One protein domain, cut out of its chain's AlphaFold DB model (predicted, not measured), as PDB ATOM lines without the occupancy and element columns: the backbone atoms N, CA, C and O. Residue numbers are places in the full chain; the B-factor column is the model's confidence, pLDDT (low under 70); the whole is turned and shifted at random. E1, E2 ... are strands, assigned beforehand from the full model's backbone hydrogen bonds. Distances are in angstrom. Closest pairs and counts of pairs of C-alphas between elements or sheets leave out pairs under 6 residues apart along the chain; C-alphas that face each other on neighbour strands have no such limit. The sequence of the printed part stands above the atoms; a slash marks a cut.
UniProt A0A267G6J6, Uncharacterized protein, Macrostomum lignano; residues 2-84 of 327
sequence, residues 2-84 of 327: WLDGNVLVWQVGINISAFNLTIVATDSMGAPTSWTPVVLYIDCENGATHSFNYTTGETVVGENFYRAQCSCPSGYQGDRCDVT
ATOM      1  N   TRP A   2     122.811 206.087 199.800       77.00
ATOM      2  CA  TRP A   2     122.692 204.632 199.870       77.00
ATOM      3  C   TRP A   2     124.030 204.003 199.462       77.00
ATOM      4  O   TRP A   2     124.875 204.675 198.878       77.00
ATOM      5  N   LEU A   3     124.242 202.734 199.798       74.62
ATOM      6  CA  LEU A   3     125.393 201.964 199.324       74.62
ATOM      7  C   LEU A   3     124.978 201.176 198.079       74.62
ATOM      8  O   LEU A   3     123.981 200.456 198.123       74.62
ATOM      9  N   ASP A   4     125.738 201.315 196.996       73.50
ATOM     10  CA  ASP A   4     125.653 200.481 195.797       73.50
ATOM     11  C   ASP A   4     126.962 199.682 195.670       73.50
ATOM     12  O   ASP A   4     128.015 200.201 195.291       73.50
ATOM     13  N   GLY A   5     126.937 198.431 196.136       81.06
ATOM     14  CA  GLY A   5     128.149 197.642 196.361       81.06
ATOM     15  C   GLY A   5     129.083 198.295 197.390       81.06
ATOM     16  O   GLY A   5     128.679 198.566 198.520       81.06
ATOM     17  N   ASN A   6     130.334 198.555 196.991       72.00
ATOM     18  CA  ASN A   6     131.341 199.242 197.815       72.00
ATOM     19  C   ASN A   6     131.354 200.770 197.601       72.00
ATOM     20  O   ASN A   6     132.265 201.445 198.082       72.00
ATOM     21  N   VAL A   7     130.388 201.320 196.858       57.97
ATOM     22  CA  VAL A   7     130.316 202.748 196.526       57.97
ATOM     23  C   VAL A   7     129.199 203.403 197.335       57.97
ATOM     24  O   VAL A   7     128.043 202.986 197.274       57.97
ATOM     25  N   LEU A   8     129.527 204.445 198.102       66.38
ATOM     26  CA  LEU A   8     128.528 205.281 198.768       66.38
ATOM     27  C   LEU A   8     127.975 206.289 197.755       66.38
ATOM     28  O   LEU A   8     128.688 207.188 197.316       66.38
ATOM     29  N   VAL A   9     126.703 206.150 197.394       66.62
ATOM     30  CA  VAL A   9     126.025 207.006 196.418       66.62
ATOM     31  C   VAL A   9     125.107 207.987 197.136       66.62
ATOM     32  O   VAL A   9     124.375 207.637 198.068       66.62
ATOM     33  N   TRP A  10     125.092 209.244 196.701       68.81
ATOM     34  CA  TRP A  10     124.063 210.187 197.124       68.81
ATOM     35  C   TRP A  10     123.700 211.183 196.036       68.81
ATOM     36  O   TRP A  10     124.513 211.519 195.186       68.81
ATOM     37  N   GLN A  11     122.459 211.654 196.093       63.44
ATOM     38  CA  GLN A  11     121.964 212.722 195.237       63.44
ATOM     39  C   GLN A  11     122.076 214.048 195.984       63.44
ATOM     40  O   GLN A  11     121.462 214.227 197.039       63.44
ATOM     41  N   VAL A  12     122.896 214.951 195.453       64.31
ATOM     42  CA  VAL A  12     123.006 216.337 195.917       64.31
ATOM     43  C   VAL A  12     121.814 217.116 195.352       64.31
ATOM     44  O   VAL A  12     121.434 216.909 194.201       64.31
ATOM     45  N   GLY A  13     121.213 218.008 196.141       60.47
ATOM     46  CA  GLY A  13     120.240 218.962 195.609       60.47
ATOM     47  C   GLY A  13     120.919 219.976 194.681       60.47
ATOM     48  O   GLY A  13     122.004 220.462 194.990       60.47
ATOM     49  N   ILE A  14     120.277 220.298 193.558       56.16
ATOM     50  CA  ILE A  14     120.663 221.395 192.655       56.16
ATOM     51  C   ILE A  14     120.828 222.705 193.460       56.16
ATOM     52  O   ILE A  14     119.921 223.056 194.212       56.16
ATOM     53  N   ASN A  15     121.972 223.399 193.316       60.91
ATOM     54  CA  ASN A  15     122.421 224.631 194.022       60.91
ATOM     55  C   ASN A  15     123.393 224.504 195.218       60.91
ATOM     56  O   ASN A  15     123.383 225.360 196.104       60.91
ATOM     57  N   ILE A  16     124.279 223.506 195.265       66.06
ATOM     58  CA  ILE A  16     125.367 223.479 196.265       66.06
ATOM     59  C   ILE A  16     126.707 223.719 195.564       66.06
ATOM     60  O   ILE A  16     127.059 222.964 194.670       66.06
ATOM     61  N   SER A  17     127.458 224.751 195.962       68.06
ATOM     62  CA  SER A  17     128.798 225.053 195.419       68.06
ATOM     63  C   SER A  17     129.933 224.367 196.190       68.06
ATOM     64  O   SER A  17     130.995 224.086 195.634       68.06
ATOM     65  N   ALA A  18     129.712 224.067 197.472       73.81
ATOM     66  CA  ALA A  18     130.644 223.341 198.325       73.81
ATOM     67  C   ALA A  18     129.914 222.647 199.481       73.81
ATOM     68  O   ALA A  18     128.901 223.150 199.972       73.81
ATOM     69  N   PHE A  19     130.442 221.521 199.955       74.25
ATOM     70  CA  PHE A  19     129.981 220.872 201.184       74.25
ATOM     71  C   PHE A  19     131.135 220.175 201.910       74.25
ATOM     72  O   PHE A  19     132.127 219.768 201.304       74.25
ATOM     73  N   ASN A  20     130.976 220.009 203.222       77.31
ATOM     74  CA  ASN A  20     131.900 219.244 204.053       77.31
ATOM     75  C   ASN A  20     131.426 217.792 204.120       77.31
ATOM     76  O   ASN A  20     130.290 217.534 204.521       77.31
ATOM     77  N   LEU A  21     132.287 216.843 203.751       75.62
ATOM     78  CA  LEU A  21     131.990 215.414 203.848       75.62
ATOM     79  C   LEU A  21     132.738 214.816 205.035       75.62
ATOM     80  O   LEU A  21     133.907 214.489 204.910       75.62
ATOM     81  N   THR A  22     132.086 214.646 206.182       80.38
ATOM     82  CA  THR A  22     132.718 213.990 207.336       80.38
ATOM     83  C   THR A  22     132.562 212.474 207.250       80.38
ATOM     84  O   THR A  22     131.460 211.945 207.378       80.38
ATOM     85  N   ILE A  23     133.677 211.768 207.082       78.56
ATOM     86  CA  ILE A  23     133.754 210.308 207.176       78.56
ATOM     87  C   ILE A  23     134.242 209.954 208.576       78.56
ATOM     88  O   ILE A  23     135.325 210.378 208.971       78.56
ATOM     89  N   VAL A  24     133.457 209.173 209.321       84.19
ATOM     90  CA  VAL A  24     133.830 208.666 210.648       84.19
ATOM     91  C   VAL A  24     134.046 207.161 210.555       84.19
ATOM     92  O   VAL A  24     133.134 206.426 210.181       84.19
ATOM     93  N   ALA A  25     135.245 206.706 210.903       81.50
ATOM     94  CA  ALA A  25     135.595 205.298 211.011       81.50
ATOM     95  C   ALA A  25     135.828 204.950 212.482       81.50
ATOM     96  O   ALA A  25     136.582 205.631 213.171       81.50
ATOM     97  N   THR A  26     135.191 203.890 212.965       85.06
ATOM     98  CA  THR A  26     135.381 203.372 214.326       85.06
ATOM     99  C   THR A  26     136.072 202.023 214.267       85.06
ATOM    100  O   THR A  26     135.649 201.151 213.505       85.06
ATOM    101  N   ASP A  27     137.115 201.841 215.073       83.75
ATOM    102  CA  ASP A  27     137.760 200.537 215.227       83.75
ATOM    103  C   ASP A  27     136.928 199.582 216.108       83.75
ATOM    104  O   ASP A  27     135.890 199.944 216.670       83.75
ATOM    105  N   SER A  28     137.387 198.336 216.254       83.69
ATOM    106  CA  SER A  28     136.734 197.326 217.101       83.69
ATOM    107  C   SER A  28     136.757 197.659 218.600       83.69
ATOM    108  O   SER A  28     136.111 196.962 219.380       83.69
ATOM    109  N   MET A  29     137.512 198.683 219.011       82.31
ATOM    110  CA  MET A  29     137.578 199.184 220.387       82.31
ATOM    111  C   MET A  29     136.666 200.403 220.604       82.31
ATOM    112  O   MET A  29     136.561 200.894 221.728       82.31
ATOM    113  N   GLY A  30     135.965 200.860 219.559       78.00
ATOM    114  CA  GLY A  30     134.982 201.937 219.620       78.00
ATOM    115  C   GLY A  30     135.572 203.346 219.536       78.00
ATOM    116  O   GLY A  30     134.837 204.306 219.760       78.00
ATOM    117  N   ALA A  31     136.861 203.501 219.214       83.44
ATOM    118  CA  ALA A  31     137.478 204.816 219.053       83.44
ATOM    119  C   ALA A  31     137.174 205.386 217.648       83.44
ATOM    120  O   ALA A  31     137.556 204.766 216.651       83.44
ATOM    121  N   PRO A  32     136.498 206.549 217.526       84.56
ATOM    122  CA  PRO A  32     136.224 207.157 216.230       84.56
ATOM    123  C   PRO A  32     137.426 207.969 215.732       84.56
ATOM    124  O   PRO A  32     137.960 208.821 216.438       84.56
ATOM    125  N   THR A  33     137.805 207.762 214.475       85.56
ATOM    126  CA  THR A  33     138.648 208.673 213.694       85.56
ATOM    127  C   THR A  33     137.780 209.327 212.630       85.56
ATOM    128  O   THR A  33     137.010 208.642 211.960       85.56
ATOM    129  N   SER A  34     137.890 210.644 212.458       82.69
ATOM    130  CA  SER A  34     137.104 211.380 211.466       82.69
ATOM    131  C   SER A  34     137.986 212.126 210.477       82.69
ATOM    132  O   SER A  34     138.977 212.740 210.874       82.69
ATOM    133  N   TRP A  35     137.579 212.141 209.215       78.44
ATOM    134  CA  TRP A  35     138.199 212.912 208.145       78.44
ATOM    135  C   TRP A  35     137.124 213.748 207.451       78.44
ATOM    136  O   TRP A  35     136.101 213.203 207.048       78.44
ATOM    137  N   THR A  36     137.336 215.062 207.342       76.94
ATOM    138  CA  THR A  36     136.350 215.998 206.778       76.94
ATOM    139  C   THR A  36     136.970 216.832 205.661       76.94
ATOM    140  O   THR A  36     137.415 217.949 205.919       76.94
ATOM    141  N   PRO A  37     137.047 216.319 204.425       71.69
ATOM    142  CA  PRO A  37     137.379 217.136 203.269       71.69
ATOM    143  C   PRO A  37     136.268 218.140 202.950       71.69
ATOM    144  O   PRO A  37     135.074 217.852 203.098       71.69
ATOM    145  N   VAL A  38     136.683 219.287 202.418       73.25
ATOM    146  CA  VAL A  38     135.803 220.205 201.691       73.25
ATOM    147  C   VAL A  38     135.744 219.738 200.240       73.25
ATOM    148  O   VAL A  38     136.776 219.610 199.572       73.25
ATOM    149  N   VAL A  39     134.542 219.463 199.745       72.94
ATOM    150  CA  VAL A  39     134.312 219.095 198.347       72.94
ATOM    151  C   VAL A  39     133.655 220.270 197.640       72.94
ATOM    152  O   VAL A  39     132.589 220.731 198.048       72.94
ATOM    153  N   LEU A  40     134.298 220.741 196.574       71.19
ATOM    154  CA  LEU A  40     133.748 221.752 195.678       71.19
ATOM    155  C   LEU A  40     132.959 221.053 194.573       71.19
ATOM    156  O   LEU A  40     133.496 220.203 193.854       71.19
ATOM    157  N   TYR A  41     131.688 221.423 194.447       73.69
ATOM    158  CA  TYR A  41     130.792 220.896 193.429       73.69
ATOM    159  C   TYR A  41     130.576 221.954 192.351       73.69
ATOM    160  O   TYR A  41     130.199 223.089 192.639       73.69
ATOM    161  N   ILE A  42     130.837 221.567 191.107       74.69
ATOM    162  CA  ILE A  42     130.635 222.406 189.933       74.69
ATOM    163  C   ILE A  42     129.405 221.884 189.205       74.69
ATOM    164  O   ILE A  42     129.337 220.700 188.880       74.69
ATOM    165  N   ASP A  43     128.440 222.763 188.956       79.06
ATOM    166  CA  ASP A  43     127.270 222.416 188.157       79.06
ATOM    167  C   ASP A  43     127.645 222.447 186.672       79.06
ATOM    168  O   ASP A  43     128.004 223.509 186.147       79.06
ATOM    169  N   CYS A  44     127.634 221.275 186.036       83.31
ATOM    170  CA  CYS A  44     128.033 221.108 184.645       83.31
ATOM    171  C   CYS A  44     126.847 221.377 183.716       83.31
ATOM    172  O   CYS A  44     125.750 220.863 183.928       83.31
ATOM    173  N   GLU A  45     127.074 222.141 182.655       86.19
ATOM    174  CA  GLU A  45     126.051 222.527 181.689       86.19
ATOM    175  C   GLU A  45     126.104 221.657 180.421       86.19
ATOM    176  O   GLU A  45     126.988 220.817 180.241       86.19
ATOM    177  N   ASN A  46     125.115 221.829 179.538       83.94
ATOM    178  CA  ASN A  46     125.084 221.226 178.197       83.94
ATOM    179  C   ASN A  46     125.217 219.689 178.154       83.94
ATOM    180  O   ASN A  46     125.766 219.127 177.208       83.94
ATOM    181  N   GLY A  47     124.691 218.990 179.167       82.06
ATOM    182  CA  GLY A  47     124.700 217.521 179.220       82.06
ATOM    183  C   GLY A  47     126.059 216.911 179.578       82.06
ATOM    184  O   GLY A  47     126.270 215.718 179.363       82.06
ATOM    185  N   ALA A  48     126.980 217.714 180.115       84.62
ATOM    186  CA  ALA A  48     128.258 217.243 180.623       84.62
ATOM    187  C   ALA A  48     128.105 216.312 181.835       84.62
ATOM    188  O   ALA A  48     127.186 216.432 182.645       84.62
ATOM    189  N   THR A  49     129.048 215.378 181.964       84.62
ATOM    190  CA  THR A  49     129.096 214.412 183.070       84.62
ATOM    191  C   THR A  49     130.232 214.751 184.020       84.62
ATOM    192  O   THR A  49     131.314 215.119 183.569       84.62
ATOM    193  N   HIS A  50     130.052 214.562 185.325       77.06
ATOM    194  CA  HIS A  50     131.155 214.697 186.279       77.06
ATOM    195  C   HIS A  50     132.169 213.561 186.113       77.06
ATOM    196  O   HIS A  50     131.803 212.385 186.118       77.06
ATOM    197  N   SER A  51     133.450 213.910 186.013       71.75
ATOM    198  CA  SER A  51     134.556 212.971 186.178       71.75
ATOM    199  C   SER A  51     135.155 213.117 187.570       71.75
ATOM    200  O   SER A  51     135.395 214.222 188.062       71.75
ATOM    201  N   PHE A  52     135.413 211.971 188.198       64.69
ATOM    202  CA  PHE A  52     136.058 211.865 189.506       64.69
ATOM    203  C   PHE A  52     137.556 211.557 189.377       64.69
ATOM    204  O   PHE A  52     138.155 210.989 190.288       64.69
ATOM    205  N   ASN A  53     138.181 211.912 188.248       55.59
ATOM    206  CA  ASN A  53     139.635 211.892 188.136       55.59
ATOM    207  C   ASN A  53     140.204 213.015 189.009       55.59
ATOM    208  O   ASN A  53     140.236 214.179 188.624       55.59
ATOM    209  N   TYR A  54     140.613 212.662 190.224       54.38
ATOM    210  CA  TYR A  54     141.230 213.597 191.152       54.38
ATOM    211  C   TYR A  54     142.620 213.994 190.638       54.38
ATOM    212  O   TYR A  54     143.541 213.180 190.644       54.38
ATOM    213  N   THR A  55     142.814 215.252 190.258       48.78
ATOM    214  CA  THR A  55     144.146 215.865 190.303       48.78
ATOM    215  C   THR A  55     144.343 216.440 191.699       48.78
ATOM    216  O   THR A  55     143.651 217.373 192.098       48.78
ATOM    217  N   THR A  56     145.279 215.887 192.473       51.19
ATOM    218  CA  THR A  56     145.805 216.596 193.646       51.19
ATOM    219  C   THR A  56     146.547 217.826 193.144       51.19
ATOM    220  O   THR A  56     147.680 217.710 192.681       51.19
ATOM    221  N   GLY A  57     145.905 218.987 193.202       48.97
ATOM    222  CA  GLY A  57     146.548 220.256 192.886       48.97
ATOM    223  C   GLY A  57     145.633 221.214 192.146       48.97
ATOM    224  O   GLY A  57     145.483 221.115 190.938       48.97
ATOM    225  N   GLU A  58     145.084 222.175 192.877       44.72
ATOM    226  CA  GLU A  58     145.498 223.567 192.710       44.72
ATOM    227  C   GLU A  58     145.150 224.329 193.987       44.72
ATOM    228  O   GLU A  58     144.079 224.179 194.557       44.72
ATOM    229  N   THR A  59     146.112 225.079 194.504       47.53
ATOM    230  CA  THR A  59     146.025 225.809 195.765       47.53
ATOM    231  C   THR A  59     145.071 226.995 195.662       47.53
ATOM    232  O   THR A  59     145.405 228.002 195.044       47.53
ATOM    233  N   VAL A  60     143.960 226.942 196.393       44.81
ATOM    234  CA  VAL A  60     143.342 228.135 196.984       44.81
ATOM    235  C   VAL A  60     143.422 227.967 198.500       44.81
ATOM    236  O   VAL A  60     142.589 227.319 199.115       44.81
ATOM    237  N   VAL A  61     144.491 228.526 199.071       45.16
ATOM    238  CA  VAL A  61     144.678 228.789 200.509       45.16
ATOM    239  C   VAL A  61     144.597 227.557 201.433       45.16
ATOM    240  O   VAL A  61     143.599 227.311 202.093       45.16
ATOM    241  N   GLY A  62     145.713 226.836 201.571       48.56
ATOM    242  CA  GLY A  62     146.072 226.148 202.825       48.56
ATOM    243  C   GLY A  62     145.313 224.877 203.234       48.56
ATOM    244  O   GLY A  62     145.760 224.232 204.179       48.56
ATOM    245  N   GLU A  63     144.248 224.471 202.540       53.88
ATOM    246  CA  GLU A  63     143.517 223.223 202.815       53.88
ATOM    247  C   GLU A  63     143.350 222.363 201.548       53.88
ATOM    248  O   GLU A  63     143.120 222.873 200.452       53.88
ATOM    249  N   ASN A  64     143.488 221.038 201.686       54.59
ATOM    250  CA  ASN A  64     143.300 220.083 200.588       54.59
ATOM    251  C   ASN A  64     141.802 219.945 200.277       54.59
ATOM    252  O   ASN A  64     141.090 219.235 200.987       54.59
ATOM    253  N   PHE A  65     141.321 220.591 199.218       58.25
ATOM    254  CA  PHE A  65     139.965 220.389 198.702       58.25
ATOM    255  C   PHE A  65     139.954 219.435 197.503       58.25
ATOM    256  O   PHE A  65     140.925 219.338 196.751       58.25
ATOM    257  N   TYR A  66     138.826 218.750 197.308       64.12
ATOM    258  CA  TYR A  66     138.575 217.935 196.117       64.12
ATOM    259  C   TYR A  66     137.589 218.666 195.205       64.12
ATOM    260  O   TYR A  66     136.511 219.068 195.647       64.12
ATOM    261  N   ARG A  67     137.958 218.839 193.933       66.31
ATOM    262  CA  ARG A  67     137.129 219.480 192.903       66.31
ATOM    263  C   ARG A  67     136.603 218.411 191.949       66.31
ATOM    264  O   ARG A  67     137.404 217.716 191.328       66.31
ATOM    265  N   ALA A  68     135.284 218.277 191.827       69.50
ATOM    266  CA  ALA A  68     134.685 217.459 190.771       69.50
ATOM    267  C   ALA A  68     134.779 218.222 189.438       69.50
ATOM    268  O   ALA A  68     134.281 219.343 189.344       69.50
ATOM    269  N   GLN A  69     135.440 217.644 188.434       76.56
ATOM    270  CA  GLN A  69     135.611 218.275 187.120       76.56
ATOM    271  C   GLN A  69     134.503 217.835 186.162       76.56
ATOM    272  O   GLN A  69     134.079 216.676 186.174       76.56
ATOM    273  N   CYS A  70     134.056 218.743 185.298       83.94
ATOM    274  CA  CYS A  70     133.135 218.409 184.220       83.94
ATOM    275  C   CYS A  70     133.898 217.762 183.055       83.94
ATOM    276  O   CYS A  70     134.901 218.287 182.581       83.94
ATOM    277  N   SER A  71     133.426 216.610 182.585       87.62
ATOM    278  CA  SER A  71     133.825 216.037 181.298       87.62
ATOM    279  C   SER A  71     132.869 216.540 180.230       87.62
ATOM    280  O   SER A  71     131.715 216.105 180.162       87.62
ATOM    281  N   CYS A  72     133.348 217.493 179.435       86.81
ATOM    282  CA  CYS A  72     132.545 218.153 178.419       86.81
ATOM    283  C   CYS A  72     132.267 217.230 177.225       86.81
ATOM    284  O   CYS A  72     133.183 216.545 176.757       86.81
ATOM    285  N   PRO A  73     131.032 217.229 176.689       85.06
ATOM    286  CA  PRO A  73     130.747 216.643 175.388       85.06
ATOM    287  C   PRO A  73     131.583 217.325 174.297       85.06
ATOM    288  O   PRO A  73     132.028 218.465 174.454       85.06
ATOM    289  N   SER A  74     131.791 216.640 173.171       85.38
ATOM    290  CA  SER A  74     132.570 217.180 172.052       85.38
ATOM    291  C   SER A  74     132.058 218.560 171.619       85.38
ATOM    292  O   SER A  74     130.871 218.724 171.363       85.38
ATOM    293  N   GLY A  75     132.967 219.535 171.530       79.06
ATOM    294  CA  GLY A  75     132.668 220.915 171.125       79.06
ATOM    295  C   GLY A  75     132.505 221.905 172.283       79.06
ATOM    296  O   GLY A  75     132.744 223.091 172.081       79.06
ATOM    297  N   TYR A  76     132.188 221.449 173.496       87.25
ATOM    298  CA  TYR A  76     132.032 222.324 174.663       87.25
ATOM    299  C   TYR A  76     133.342 222.474 175.440       87.25
ATOM    300  O   TYR A  76     134.146 221.544 175.518       87.25
ATOM    301  N   GLN A  77     133.554 223.652 176.023       87.69
ATOM    302  CA  GLN A  77     134.753 224.000 176.786       87.69
ATOM    303  C   GLN A  77     134.392 224.746 178.079       87.69
ATOM    304  O   GLN A  77     133.236 225.092 178.322       87.69
ATOM    305  N   GLY A  78     135.406 225.016 178.902       85.62
ATOM    306  CA  GLY A  78     135.261 225.700 180.185       85.62
ATOM    307  C   GLY A  78     135.044 224.741 181.353       85.62
ATOM    308  O   GLY A  78     134.671 223.583 181.175       85.62
ATOM    309  N   ASP A  79     135.268 225.245 182.568       82.88
ATOM    310  CA  ASP A  79     135.146 224.479 183.817       82.88
ATOM    311  C   ASP A  79     133.750 223.875 184.019       82.88
ATOM    312  O   ASP A  79     133.608 222.851 184.688       82.88
ATOM    313  N   ARG A  80     132.727 224.522 183.449       85.31
ATOM    314  CA  ARG A  80     131.320 224.122 183.527       85.31
ATOM    315  C   ARG A  80     130.780 223.573 182.209       85.31
ATOM    316  O   ARG A  80     129.602 223.244 182.152       85.31
ATOM    317  N   CYS A  81     131.606 223.451 181.166       86.69
ATOM    318  CA  CYS A  81     131.166 223.108 179.806       86.69
ATOM    319  C   CYS A  81     130.102 224.072 179.241       86.69
ATOM    320  O   CYS A  81     129.271 223.694 178.415       86.69
ATOM    321  N   ASP A  82     130.116 225.316 179.715       87.81
ATOM    322  CA  ASP A  82     129.218 226.414 179.363       87.81
ATOM    323  C   ASP A  82     129.698 227.190 178.127       87.81
ATOM    324  O   ASP A  82     128.903 227.841 177.446       87.81
ATOM    325  N   VAL A  83     130.981 227.073 177.771       90.06
ATOM    326  CA  VAL A  83     131.527 227.684 176.558       90.06
ATOM    327  C   VAL A  83     131.187 226.811 175.353       90.06
ATOM    328  O   VAL A  83     131.750 225.734 175.153       90.06
ATOM    329  N   THR A  84     130.266 227.299 174.529       89.50
ATOM    330  CA  THR A  84     129.921 226.705 173.231       89.50
ATOM    331  C   THR A  84     130.959 227.069 172.158       89.50
ATOM    332  O   THR A  84     131.622 228.103 172.295       89.50
TER     333      THR A  84
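This is residues 2 to 84 of the 327 residues of an uncharacterized protein of Macrostomum lignano (UniProt A0A267G6J6). What is the shape? It has little regular structure: a loose ribbon with hairpin E4-E5 at one end, the small mixed sheet E3, E6, E8 in its middle, and pair E7-E9 with tail 72 to 84 at the other end; residues 3 to 9, in hairpin E1-E2, stick out. How is it made? The 83 printed residues, all strand in class, have no named helix and nine strands, E1 to E9, with under half in named elements; the radius of gyration of the C-alphas is 15.9 A, the spans 55 by 33 by 22 A.

What comes first? E1, residues 2 to 4, and E2, 7 to 9, form an antiparallel hairpin, with N 2 and O 9 within hydrogen-bond range at 2.8 A. What follows? E3, 18 to 20, runs on into E4, 23 to 26, at 12 degrees. E5, 32 to 35, forms a hairpin with E4 (N 25 and O 33, 2.8 A) and runs on into E6, 38 to 40. E6 is antiparallel to E3 (N 39 and O 19, 2.9 A) and parallel to E8, 65 to 67 (N 40 and O 66, 2.9 A); E7, 49 to 51, is antiparallel to E9, 69 to 71 (N 51 and O 69, 2.8 A).

Where does E1 begin? C-alpha 2 is at (122.692, 204.632, 199.870). Where does E9 end? C-alpha 71 is at (133.825, 216.037, 181.298). Which strands are longest? E4 and E5 each measure 10.1 A from first to last C-alpha.

Is it cut? The printed part has no cut, and the link E7 to E8 is long. Where is confidence low? Residues 7 to 17 and 52 to 68 are under 70.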